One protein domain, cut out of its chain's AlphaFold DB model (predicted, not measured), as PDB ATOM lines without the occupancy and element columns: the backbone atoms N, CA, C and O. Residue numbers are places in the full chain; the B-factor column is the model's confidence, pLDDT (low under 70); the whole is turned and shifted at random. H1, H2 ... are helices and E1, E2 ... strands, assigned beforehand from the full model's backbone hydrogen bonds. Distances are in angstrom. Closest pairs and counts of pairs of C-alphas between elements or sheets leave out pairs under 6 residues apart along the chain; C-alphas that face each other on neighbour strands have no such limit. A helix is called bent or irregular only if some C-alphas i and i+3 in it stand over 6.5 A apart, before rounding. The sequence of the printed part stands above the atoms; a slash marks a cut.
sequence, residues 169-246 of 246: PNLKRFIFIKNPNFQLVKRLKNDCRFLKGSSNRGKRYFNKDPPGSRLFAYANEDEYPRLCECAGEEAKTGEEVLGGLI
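Overview. This is residues 169 to 246 of the 246 residues of an uncharacterized protein of Methanothermobacter sp. EMTCatA1 (UniProt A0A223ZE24). A small three-stranded antiparallel sheet has H3 over one face, on E1 and E3, and H1 side by side with H3, only grazing the sheet. The short H2 follows H1 near E2, and H4 begins beside the E1 edge and runs away from the sheet. The printed part has 78 residues, with four named helices and three named strands in the order E1, H1, H2, E2, E3, H3, H4, and the sheet's order is E1, E3, E2. The class is mixed, helices and strands; the whole is compact, with a radius of gyration of the C-alphas of 12.1 A and spans of 35 by 30 by 20 A.

Along the chain. E1, residues 174 to 178, begins with C-alpha 174 at (24.457, -4.265, -17.274) and is 13.4 A long. H1, residues 182 to 191, is 14.2 A long and begins at C-alpha 182 (40.102, 3.789, -25.598). H2 is residues 193 to 196, 5.8 A, and E2 is residues 205 to 208, 10.0 A. E3, residues 214 to 218, is 13.9 A, and H3, residues 224 to 231, is 10.5 A. H4, residues 238 to 245, is 11.3 A and ends at C-alpha 245 (11.345, -11.162, -21.426); it is irregular, with C-alphas 241 and 244 9.2 A apart.

Arrangement. E1 and E3 are antiparallel at 170 degrees, with N 177 and O 215 within hydrogen-bond range at 2.8 A. E3 and E2, a hairpin, are antiparallel at 172 degrees, with N 206 and O 216 at 2.9 A. E1, H1, H2 and E2 form a split strand-helix-strand unit, two strands running the same way with E3 between them in the sheet; its crossover is right-handed. H3 is on the sheet at a height of 9.2 A, over E1 and, only just, with 3 C-alphas, over E3; it runs along the strands, at 5 degrees to E1 on the local plane. H1 and H3 touch at a shallow tilt of 31 degrees, opposite ways; their closest C-alphas are those of Leu 188 and Cys 230, 5.7 A. H2 only grazes the sheet with residues 194 to 196. H4 is on the opposite face from H3, at a height of 5.8 A, over none of the strands. Every O i to N i+4 pair is within hydrogen-bond range in H1 and H3, and 2 of 4 are in H4; H2 is too short for such a pair.

Size, cuts and confidence. The C-alphas farthest apart are those of Ser 199 and Gly 244, 37.7 A. The printed part has no cut, and no link is long. The mean pLDDT of the printed part is 92.2, and residues 199 to 200 are under 70.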
ATOM      1  N   PRO A 169      25.265  -9.800  -9.209       93.94
ATOM      2  CA  PRO A 169      25.023  -9.063 -10.461       93.94
ATOM      3  C   PRO A 169      23.629  -9.342 -11.049       93.94
ATOM      4  O   PRO A 169      23.233 -10.500 -11.132       93.94
ATOM      5  N   ASN A 170      22.922  -8.310 -11.519       96.56
ATOM      6  CA  ASN A 170      21.623  -8.431 -12.195       96.56
ATOM      7  C   ASN A 170      21.725  -7.953 -13.635       96.56
ATOM      8  O   ASN A 170      22.121  -6.808 -13.850       96.56
ATOM      9  N   LEU A 171      21.326  -8.786 -14.599       97.69
ATOM     10  CA  LEU A 171      21.476  -8.469 -16.015       97.69
ATOM     11  C   LEU A 171      20.799  -7.154 -16.417       97.69
ATOM     12  O   LEU A 171      21.360  -6.478 -17.269       97.69
ATOM     13  N   LYS A 172      19.686  -6.740 -15.785       97.06
ATOM     14  CA  LYS A 172      19.032  -5.442 -16.064       97.06
ATOM     15  C   LYS A 172      19.976  -4.257 -15.876       97.06
ATOM     16  O   LYS A 172      19.879  -3.284 -16.609       97.06
ATOM     17  N   ARG A 173      20.929  -4.365 -14.948       97.56
ATOM     18  CA  ARG A 173      21.888  -3.303 -14.616       97.56
ATOM     19  C   ARG A 173      23.249  -3.488 -15.280       97.56
ATOM     20  O   ARG A 173      24.272  -3.043 -14.757       97.56
ATOM     21  N   PHE A 174      23.272  -4.164 -16.428       98.25
ATOM     22  CA  PHE A 174      24.457  -4.265 -17.274       98.25
ATOM     23  C   PHE A 174      24.447  -3.197 -18.367       98.25
ATOM     24  O   PHE A 174      23.399  -2.715 -18.805       98.25
ATOM     25  N   ILE A 175      25.649  -2.885 -18.837       98.12
ATOM     26  CA  ILE A 175      25.902  -2.281 -20.141       98.12
ATOM     27  C   ILE A 175      26.793  -3.218 -20.959       98.12
ATOM     28  O   ILE A 175      27.639  -3.931 -20.405       98.12
ATOM     29  N   PHE A 176      26.643  -3.172 -22.277       98.12
ATOM     30  CA  PHE A 176      27.396  -3.972 -23.231       98.12
ATOM     31  C   PHE A 176      27.844  -3.118 -24.413       98.12
ATOM     32  O   PHE A 176      27.029  -2.484 -25.076       98.12
ATOM     33  N   ILE A 177      29.139  -3.133 -24.712       96.88
ATOM     34  CA  ILE A 177      29.750  -2.319 -25.766       96.88
ATOM     35  C   ILE A 177      30.602  -3.228 -26.643       96.88
ATOM     36  O   ILE A 177      31.508  -3.912 -26.159       96.88
ATOM     37  N   LYS A 178      30.322  -3.244 -27.945       95.19
ATOM     38  CA  LYS A 178      31.138  -3.962 -28.933       95.19
ATOM     39  C   LYS A 178      32.248  -3.041 -29.428       95.19
ATOM     40  O   LYS A 178      31.985  -1.887 -29.729       95.19
ATOM     41  N   ASN A 179      33.469  -3.561 -29.541       93.69
ATOM     42  CA  ASN A 179      34.644  -2.813 -30.004       93.69
ATOM     43  C   ASN A 179      34.833  -1.450 -29.298       93.69
ATOM     44  O   ASN A 179      34.945  -0.424 -29.969       93.69
ATOM     45  N   PRO A 180      34.871  -1.416 -27.952       93.75
ATOM     46  CA  PRO A 180      34.976  -0.172 -27.196       93.75
ATOM     47  C   PRO A 180      36.254   0.596 -27.554       93.75
ATOM     48  O   PRO A 180      37.354   0.035 -27.579       93.75
ATOM     49  N   ASN A 181      36.128   1.904 -27.781       91.56
ATOM     50  CA  ASN A 181      37.280   2.767 -28.013       91.56
ATOM     51  C   ASN A 181      37.994   3.131 -26.691       91.56
ATOM     52  O   ASN A 181      37.417   3.102 -25.602       91.56
ATOM     53  N   PHE A 182      39.275   3.503 -26.777       91.31
ATOM     54  CA  PHE A 182      40.102   3.789 -25.598       91.31
ATOM     55  C   PHE A 182      39.573   4.950 -24.739       91.31
ATOM     56  O   PHE A 182      39.678   4.896 -23.511       91.31
ATOM     57  N   GLN A 183      39.007   5.992 -25.355       91.75
ATOM     58  CA  GLN A 183      38.513   7.163 -24.623       91.75
ATOM     59  C   GLN A 183      37.270   6.821 -23.803       91.75
ATOM     60  O   GLN A 183      37.194   7.200 -22.635       91.75
ATOM     61  N   LEU A 184      36.352   6.034 -24.368       91.38
ATOM     62  CA  LEU A 184      35.179   5.513 -23.672       91.38
ATOM     63  C   LEU A 184      35.593   4.649 -22.473       91.38
ATOM     64  O   LEU A 184      35.140   4.868 -21.350       91.38
ATOM     65  N   VAL A 185      36.536   3.723 -22.678       91.94
ATOM     66  CA  VAL A 185      37.091   2.876 -21.608       91.94
ATOM     67  C   VAL A 185      37.693   3.723 -20.482       91.94
ATOM     68  O   VAL A 185      37.497   3.442 -19.296       91.94
ATOM     69  N   LYS A 186      38.453   4.763 -20.841       91.38
ATOM     70  CA  LYS A 186      39.091   5.666 -19.880       91.38
ATOM     71  C   LYS A 186      38.051   6.460 -19.088       91.38
ATOM     72  O   LYS A 186      38.179   6.530 -17.865       91.38
ATOM     73  N   ARG A 187      37.027   6.995 -19.760       91.19
ATOM     74  CA  ARG A 187      35.909   7.732 -19.153       91.19
ATOM     75  C   ARG A 187      35.160   6.867 -18.146       91.19
ATOM     76  O   ARG A 187      35.131   7.214 -16.970       91.19
ATOM     77  N   LEU A 188      34.707   5.677 -18.555       92.69
ATOM     78  CA  LEU A 188      34.035   4.718 -17.669       92.69
ATOM     79  C   LEU A 188      34.846   4.449 -16.398       92.69
ATOM     80  O   LEU A 188      34.324   4.503 -15.290       92.69
ATOM     81  N   LYS A 189      36.154   4.213 -16.523       88.75
ATOM     82  CA  LYS A 189      37.008   3.944 -15.357       88.75
ATOM     83  C   LYS A 189      37.192   5.157 -14.442       88.75
ATOM     84  O   LYS A 189      37.447   4.971 -13.248       88.75
ATOM     85  N   ASN A 190      37.185   6.367 -14.980       91.00
ATOM     86  CA  ASN A 190      37.424   7.580 -14.202       91.00
ATOM     87  C   ASN A 190      36.157   8.055 -13.497       91.00
ATOM     88  O   ASN A 190      36.221   8.374 -12.307       91.00
ATOM     89  N   ASP A 191      35.037   7.998 -14.207       92.56
ATOM     90  CA  ASP A 191      33.777   8.609 -13.800       92.56
ATOM     91  C   ASP A 191      32.884   7.615 -13.046       92.56
ATOM     92  O   ASP A 191      32.139   8.014 -12.155       92.56
ATOM     93  N   CYS A 192      33.031   6.312 -13.316       94.31
ATOM     94  CA  CYS A 192      32.408   5.224 -12.561       94.31
ATOM     95  C   CYS A 192      33.462   4.489 -11.718       94.31
ATOM     96  O   CYS A 192      33.814   3.331 -11.968       94.31
ATOM     97  N   ARG A 193      34.010   5.161 -10.694       91.06
ATOM     98  CA  ARG A 193      35.078   4.594  -9.838       91.06
ATOM     99  C   ARG A 193      34.689   3.261  -9.191       91.06
ATOM    100  O   ARG A 193      35.552   2.407  -8.991       91.06
ATOM    101  N   PHE A 194      33.398   3.066  -8.940       91.62
ATOM    102  CA  PHE A 194      32.810   1.864  -8.359       91.62
ATOM    103  C   PHE A 194      32.995   0.586  -9.206       91.62
ATOM    104  O   PHE A 194      32.825  -0.526  -8.698       91.62
ATOM    105  N   LEU A 195      33.397   0.721 -10.474       92.88
ATOM    106  CA  LEU A 195      33.723  -0.393 -11.367       92.88
ATOM    107  C   LEU A 195      35.083  -1.047 -11.071       92.88
ATOM    108  O   LEU A 195      35.300  -2.213 -11.416       92.88
ATOM    109  N   LYS A 196      36.019  -0.306 -10.460       87.25
ATOM    110  CA  LYS A 196      37.420  -0.735 -10.280       87.25
ATOM    111  C   LYS A 196      37.605  -1.845  -9.235       87.25
ATOM    112  O   LYS A 196      38.672  -2.459  -9.221       87.25
ATOM    113  N   GLY A 197      36.578  -2.135  -8.434       80.31
ATOM    114  CA  GLY A 197      36.670  -3.036  -7.284       80.31
ATOM    115  C   GLY A 197      37.468  -2.427  -6.124       80.31
ATOM    116  O   GLY A 197      38.039  -1.342  -6.239       80.31
ATOM    117  N   SER A 198      37.503  -3.131  -4.996       77.31
ATOM    118  CA  SER A 198      38.298  -2.808  -3.803       77.31
ATOM    119  C   SER A 198      38.919  -4.091  -3.234       77.31
ATOM    120  O   SER A 198      38.709  -5.166  -3.790       77.31
ATOM    121  N   SER A 199      39.684  -4.016  -2.138       68.81
ATOM    122  CA  SER A 199      40.305  -5.201  -1.509       68.81
ATOM    123  C   SER A 199      39.310  -6.336  -1.230       68.81
ATOM    124  O   SER A 199      39.670  -7.500  -1.367       68.81
ATOM    125  N   ASN A 200      38.051  -5.989  -0.934       67.44
ATOM    126  CA  ASN A 200      36.982  -6.935  -0.603       67.44
ATOM    127  C   ASN A 200      35.884  -7.020  -1.679       67.44
ATOM    128  O   ASN A 200      34.872  -7.679  -1.461       67.44
ATOM    129  N   ARG A 201      36.029  -6.336  -2.825       74.81
ATOM    130  CA  ARG A 201      35.024  -6.347  -3.902       74.81
ATOM    131  C   ARG A 201      35.675  -6.539  -5.260       74.81
ATOM    132  O   ARG A 201      36.563  -5.784  -5.652       74.81
ATOM    133  N   GLY A 202      35.183  -7.521  -6.008       81.25
ATOM    134  CA  GLY A 202      35.631  -7.777  -7.372       81.25
ATOM    135  C   GLY A 202      35.418  -6.582  -8.308       81.25
ATOM    136  O   GLY A 202      34.624  -5.676  -8.054       81.25
ATOM    137  N   LYS A 203      36.136  -6.595  -9.432       89.88
ATOM    138  CA  LYS A 203      35.887  -5.658 -10.534       89.88
ATOM    139  C   LYS A 203      34.504  -5.927 -11.120       89.88
ATOM    140  O   LYS A 203      34.150  -7.082 -11.342       89.88
ATOM    141  N   ARG A 204      33.773  -4.861 -11.440       93.50
ATOM    142  CA  ARG A 204      32.462  -4.925 -12.116       93.50
ATOM    143  C   ARG A 204      32.532  -4.451 -13.563       93.50
ATOM    144  O   ARG A 204      31.547  -4.032 -14.151       93.50
ATOM    145  N   TYR A 205      33.737  -4.498 -14.120       93.00
ATOM    146  CA  TYR A 205      34.075  -4.047 -15.457       93.00
ATOM    147  C   TYR A 205      35.008  -5.049 -16.121       93.00
ATOM    148  O   TYR A 205      36.020  -5.462 -15.541       93.00
ATOM    149  N   PHE A 206      34.681  -5.395 -17.359       95.00
ATOM    150  CA  PHE A 206      35.288  -6.489 -18.091       95.00
ATOM    151  C   PHE A 206      35.544  -6.019 -19.517       95.00
ATOM    152  O   PHE A 206      34.633  -5.998 -20.330       95.00
ATOM    153  N   ASN A 207      36.782  -5.625 -19.815       94.88
ATOM    154  CA  ASN A 207      37.179  -5.170 -21.147       94.88
ATOM    155  C   ASN A 207      38.113  -6.173 -21.790       94.88
ATOM    156  O   ASN A 207      39.156  -6.495 -21.213       94.88
ATOM    157  N   LYS A 208      37.724  -6.655 -22.961       95.88
ATOM    158  CA  LYS A 208      38.396  -7.729 -23.670       95.88
ATOM    159  C   LYS A 208      39.143  -7.205 -24.878       95.88
ATOM    160  O   LYS A 208      38.633  -6.369 -25.616       95.88
ATOM    161  N   ASP A 209      40.339  -7.738 -25.073       93.56
ATOM    162  CA  ASP A 209      41.152  -7.441 -26.242       93.56
ATOM    163  C   ASP A 209      40.649  -8.194 -27.476       93.56
ATOM    164  O   ASP A 209      39.960  -9.211 -27.345       93.56
ATOM    165  N   PRO A 210      41.022  -7.737 -28.682       91.25
ATOM    166  CA  PRO A 210      40.858  -8.525 -29.895       91.25
ATOM    167  C   PRO A 210      41.499  -9.927 -29.795       91.25
ATOM    168  O   PRO A 210      42.510 -10.086 -29.105       91.25
ATOM    169  N   PRO A 211      40.976 -10.920 -30.540       92.81
ATOM    170  CA  PRO A 211      39.793 -10.842 -31.404       92.81
ATOM    171  C   PRO A 211      38.475 -10.847 -30.611       92.81
ATOM    172  O   PRO A 211      38.365 -11.471 -29.563       92.81
ATOM    173  N   GLY A 212      37.449 -10.165 -31.132       92.06
ATOM    174  CA  GLY A 212      36.133 -10.081 -30.478       92.06
ATOM    175  C   GLY A 212      36.050  -9.044 -29.353       92.06
ATOM    176  O   GLY A 212      35.272  -9.244 -28.417       92.06
ATOM    177  N   SER A 213      36.837  -7.964 -29.468       95.25
ATOM    178  CA  SER A 213      36.892  -6.848 -28.518       95.25
ATOM    179  C   SER A 213      35.497  -6.408 -28.083       95.25
ATOM    180  O   SER A 213      34.613  -6.138 -28.901       95.25
ATOM    181  N   ARG A 214      35.295  -6.377 -26.771       96.75
ATOM    182  CA  ARG A 214      34.010  -6.068 -26.152       96.75
ATOM    183  C   ARG A 214      34.208  -5.677 -24.705       96.75
ATOM    184  O   ARG A 214      35.190  -6.061 -24.067       96.75
ATOM    185  N   LEU A 215      33.230  -4.961 -24.188       96.50
ATOM    186  CA  LEU A 215      33.184  -4.521 -22.816       96.50
ATOM    187  C   LEU A 215      31.804  -4.774 -22.255       96.50
ATOM    188  O   LEU A 215      30.799  -4.474 -22.890       96.50
ATOM    189  N   PHE A 216      31.780  -5.308 -21.046       97.19
ATOM    190  CA  PHE A 216      30.580  -5.328 -20.236       97.19
ATOM    191  C   PHE A 216      30.901  -4.830 -18.838       97.19
ATOM    192  O   PHE A 216      32.014  -5.002 -18.328       97.19
ATOM    193  N   ALA A 217      29.935  -4.158 -18.239       97.12
ATOM    194  CA  ALA A 217      30.033  -3.664 -16.881       97.12
ATOM    195  C   ALA A 217      28.658  -3.704 -16.234       97.12
ATOM    196  O   ALA A 217      27.650  -3.677 -16.935       97.12
ATOM    197  N   TYR A 218      28.629  -3.774 -14.911       96.69
ATOM    198  CA  TYR A 218      27.386  -3.738 -14.156       96.69
ATOM    199  C   TYR A 218      27.537  -2.899 -12.896       96.69
ATOM    200  O   TYR A 218      28.649  -2.666 -12.409       96.69
ATOM    201  N   ALA A 219      26.406  -2.445 -12.375       95.62
ATOM    202  CA  ALA A 219      26.343  -1.567 -11.221       95.62
ATOM    203  C   ALA A 219      25.234  -2.001 -10.258       95.62
ATOM    204  O   ALA A 219      24.347  -2.779 -10.619       95.62
ATOM    205  N   ASN A 220      25.306  -1.489  -9.031       94.50
ATOM    206  CA  ASN A 220      24.166  -1.541  -8.126       94.50
ATOM    207  C   ASN A 220      23.069  -0.585  -8.619       94.50
ATOM    208  O   ASN A 220      23.294   0.212  -9.531       94.50
ATOM    209  N   GLU A 221      21.883  -0.667  -8.026       94.38
ATOM    210  CA  GLU A 221      20.723   0.137  -8.417       94.38
ATOM    211  C   GLU A 221      20.986   1.650  -8.381       94.38
ATOM    212  O   GLU A 221      20.726   2.340  -9.364       94.38
ATOM    213  N   ASP A 222      21.595   2.148  -7.308       95.50
ATOM    214  CA  ASP A 222      21.943   3.560  -7.109       95.50
ATOM    215  C   ASP A 222      23.050   4.056  -8.058       95.50
ATOM    216  O   ASP A 222      23.116   5.232  -8.415       95.50
ATOM    217  N   GLU A 223      23.919   3.150  -8.499       96.00
ATOM    218  CA  GLU A 223      25.060   3.436  -9.370       96.00
ATOM    219  C   GLU A 223      24.718   3.309 -10.870       96.00
ATOM    220  O   GLU A 223      25.439   3.842 -11.721       96.00
ATOM    221  N   TYR A 224      23.644   2.589 -11.216       96.94
ATOM    222  CA  TYR A 224      23.311   2.250 -12.601       96.94
ATOM    223  C   TYR A 224      23.010   3.464 -13.494       96.94
ATOM    224  O   TYR A 224      23.567   3.512 -14.593       96.94
ATOM    225  N   PRO A 225      22.259   4.496 -13.051       96.69
ATOM    226  CA  PRO A 225      22.037   5.693 -13.867       96.69
ATOM    227  C   PRO A 225      23.348   6.365 -14.296       96.69
ATOM    228  O   PRO A 225      23.519   6.731 -15.459       96.69
ATOM    229  N   ARG A 226      24.323   6.442 -13.378       96.19
ATOM    230  CA  ARG A 226      25.649   7.001 -13.665       96.19
ATOM    231  C   ARG A 226      26.442   6.129 -14.636       96.19
ATOM    232  O   ARG A 226      27.165   6.664 -15.476       96.19
ATOM    233  N   LEU A 227      26.318   4.802 -14.534       96.31
ATOM    234  CA  LEU A 227      26.941   3.875 -15.480       96.31
ATOM    235  C   LEU A 227      26.424   4.108 -16.906       96.31
ATOM    236  O   LEU A 227      27.238   4.212 -17.822       96.31
ATOM    237  N   CYS A 228      25.106   4.236 -17.078       95.88
ATOM    238  CA  CYS A 228      24.483   4.519 -18.372       95.88
ATOM    239  C   CYS A 228      24.931   5.872 -18.939       95.88
ATOM    240  O   CYS A 228      25.363   5.935 -20.088       95.88
ATOM    241  N   GLU A 229      24.930   6.930 -18.121       94.75
ATOM    242  CA  GLU A 229      25.409   8.261 -18.523       94.75
ATOM    243  C   GLU A 229      26.863   8.217 -19.026       94.75
ATOM    244  O   GLU A 229      27.198   8.785 -20.065       94.75
ATOM    245  N   CYS A 230      27.740   7.500 -18.317       92.88
ATOM    246  CA  CYS A 230      29.147   7.390 -18.699       92.88
ATOM    247  C   CYS A 230      29.365   6.540 -19.958       92.88
ATOM    248  O   CYS A 230      30.351   6.756 -20.670       92.88
ATOM    249  N   ALA A 231      28.496   5.557 -20.199       92.44
ATOM    250  CA  ALA A 231      28.567   4.663 -21.348       92.44
ATOM    251  C   ALA A 231      28.061   5.326 -22.638       92.44
ATOM    252  O   ALA A 231      28.636   5.091 -23.700       92.44
ATOM    253  N   GLY A 232      27.045   6.187 -22.524       90.62
ATOM    254  CA  GLY A 232      26.417   6.868 -23.654       90.62
ATOM    255  C   GLY A 232      25.645   5.921 -24.580       90.62
ATOM    256  O   GLY A 232      25.447   4.746 -24.281       90.62
ATOM    257  N   GLU A 233      25.228   6.444 -25.732       88.00
ATOM    258  CA  GLU A 233      24.368   5.748 -26.708       88.00
ATOM    259  C   GLU A 233      25.044   4.553 -27.407       88.00
ATOM    260  O   GLU A 233      24.374   3.713 -28.000       88.00
ATOM    261  N   GLU A 234      26.375   4.436 -27.331       84.62
ATOM    262  CA  GLU A 234      27.123   3.298 -27.891       84.62
ATOM    263  C   GLU A 234      26.864   1.982 -27.131       84.62
ATOM    264  O   GLU A 234      27.200   0.895 -27.619       84.62
ATOM    265  N   ALA A 235      26.320   2.065 -25.915       94.44
ATOM    266  CA  ALA A 235      26.106   0.922 -25.051       94.44
ATOM    267  C   ALA A 235      24.701   0.349 -25.186       94.44
ATOM    268  O   ALA A 235      23.706   1.041 -25.005       94.44
ATOM    269  N   LYS A 236      24.638  -0.967 -25.385       97.12
ATOM    270  CA  LYS A 236      23.403  -1.726 -25.239       97.12
ATOM    271  C   LYS A 236      23.176  -2.046 -23.765       97.12
ATOM    272  O   LYS A 236      24.055  -2.608 -23.108       97.12
ATOM    273  N   THR A 237      22.011  -1.710 -23.246       97.56
ATOM    274  CA  THR A 237      21.611  -1.982 -21.864       97.56
ATOM    275  C   THR A 237      21.262  -3.452 -21.646       97.56
ATOM    276  O   THR A 237      20.983  -4.221 -22.573       97.56
ATOM    277  N   GLY A 238      21.261  -3.847 -20.377       97.06
ATOM    278  CA  GLY A 238      20.732  -5.121 -19.917       97.06
ATOM    279  C   GLY A 238      19.303  -5.386 -20.361       97.06
ATOM    280  O   GLY A 238      18.994  -6.474 -20.847       97.06
ATOM    281  N   GLU A 239      18.449  -4.373 -20.241       95.62
ATOM    282  CA  GLU A 239      17.043  -4.436 -20.638       95.62
ATOM    283  C   GLU A 239      16.888  -4.682 -22.140       95.62
ATOM    284  O   GLU A 239      16.146  -5.575 -22.536       95.62
ATOM    285  N   GLU A 240      17.671  -4.012 -22.988       96.56
ATOM    286  CA  GLU A 240      17.662  -4.276 -24.433       96.56
ATOM    287  C   GLU A 240      18.201  -5.671 -24.804       96.56
ATOM    288  O   GLU A 240      17.882  -6.213 -25.867       96.56
ATOM    289  N   VAL A 241      19.078  -6.263 -23.981       96.44
ATOM    290  CA  VAL A 241      19.559  -7.646 -24.169       96.44
ATOM    291  C   VAL A 241      18.515  -8.669 -23.714       96.44
ATOM    292  O   VAL A 241      18.368  -9.726 -24.346       96.44
ATOM    293  N   LEU A 242      17.783  -8.362 -22.644       94.94
ATOM    294  CA  LEU A 242      16.651  -9.154 -22.165       94.94
ATOM    295  C   LEU A 242      15.472  -9.079 -23.145       94.94
ATOM    296  O   LEU A 242      14.858 -10.107 -23.422       94.94
ATOM    297  N   GLY A 243      15.225  -7.917 -23.751       91.00
ATOM    298  CA  GLY A 243      14.133  -7.698 -24.697       91.00
ATOM    299  C   GLY A 243      12.768  -7.918 -24.041       91.00
ATOM    300  O   GLY A 243      12.589  -7.642 -22.860       91.00
ATOM    301  N   GLY A 244      11.812  -8.481 -24.786       84.44
ATOM    302  CA  GLY A 244      10.443  -8.739 -24.312       84.44
ATOM    303  C   GLY A 244      10.290  -9.817 -23.225       84.44
ATOM    304  O   GLY A 244       9.187 -10.321 -23.037       84.44
ATOM    305  N   LEU A 245      11.372 -10.212 -22.545       86.25
ATOM    306  CA  LEU A 245      11.345 -11.162 -21.426       86.25
ATOM    307  C   LEU A 245      10.951 -10.511 -20.095       86.25
ATOM    308  O   LEU A 245      10.484 -11.211 -19.199       86.25
ATOM    309  N   ILE A 246      11.152  -9.198 -19.964       81.69
ATOM    310  CA  ILE A 246      10.862  -8.418 -18.752       81.69
ATOM    311  C   ILE A 246       9.611  -7.567 -18.918       81.69
ATOM    312  O   ILE A 246       9.187  -7.310 -20.066       81.69
TER     313      ILE A 246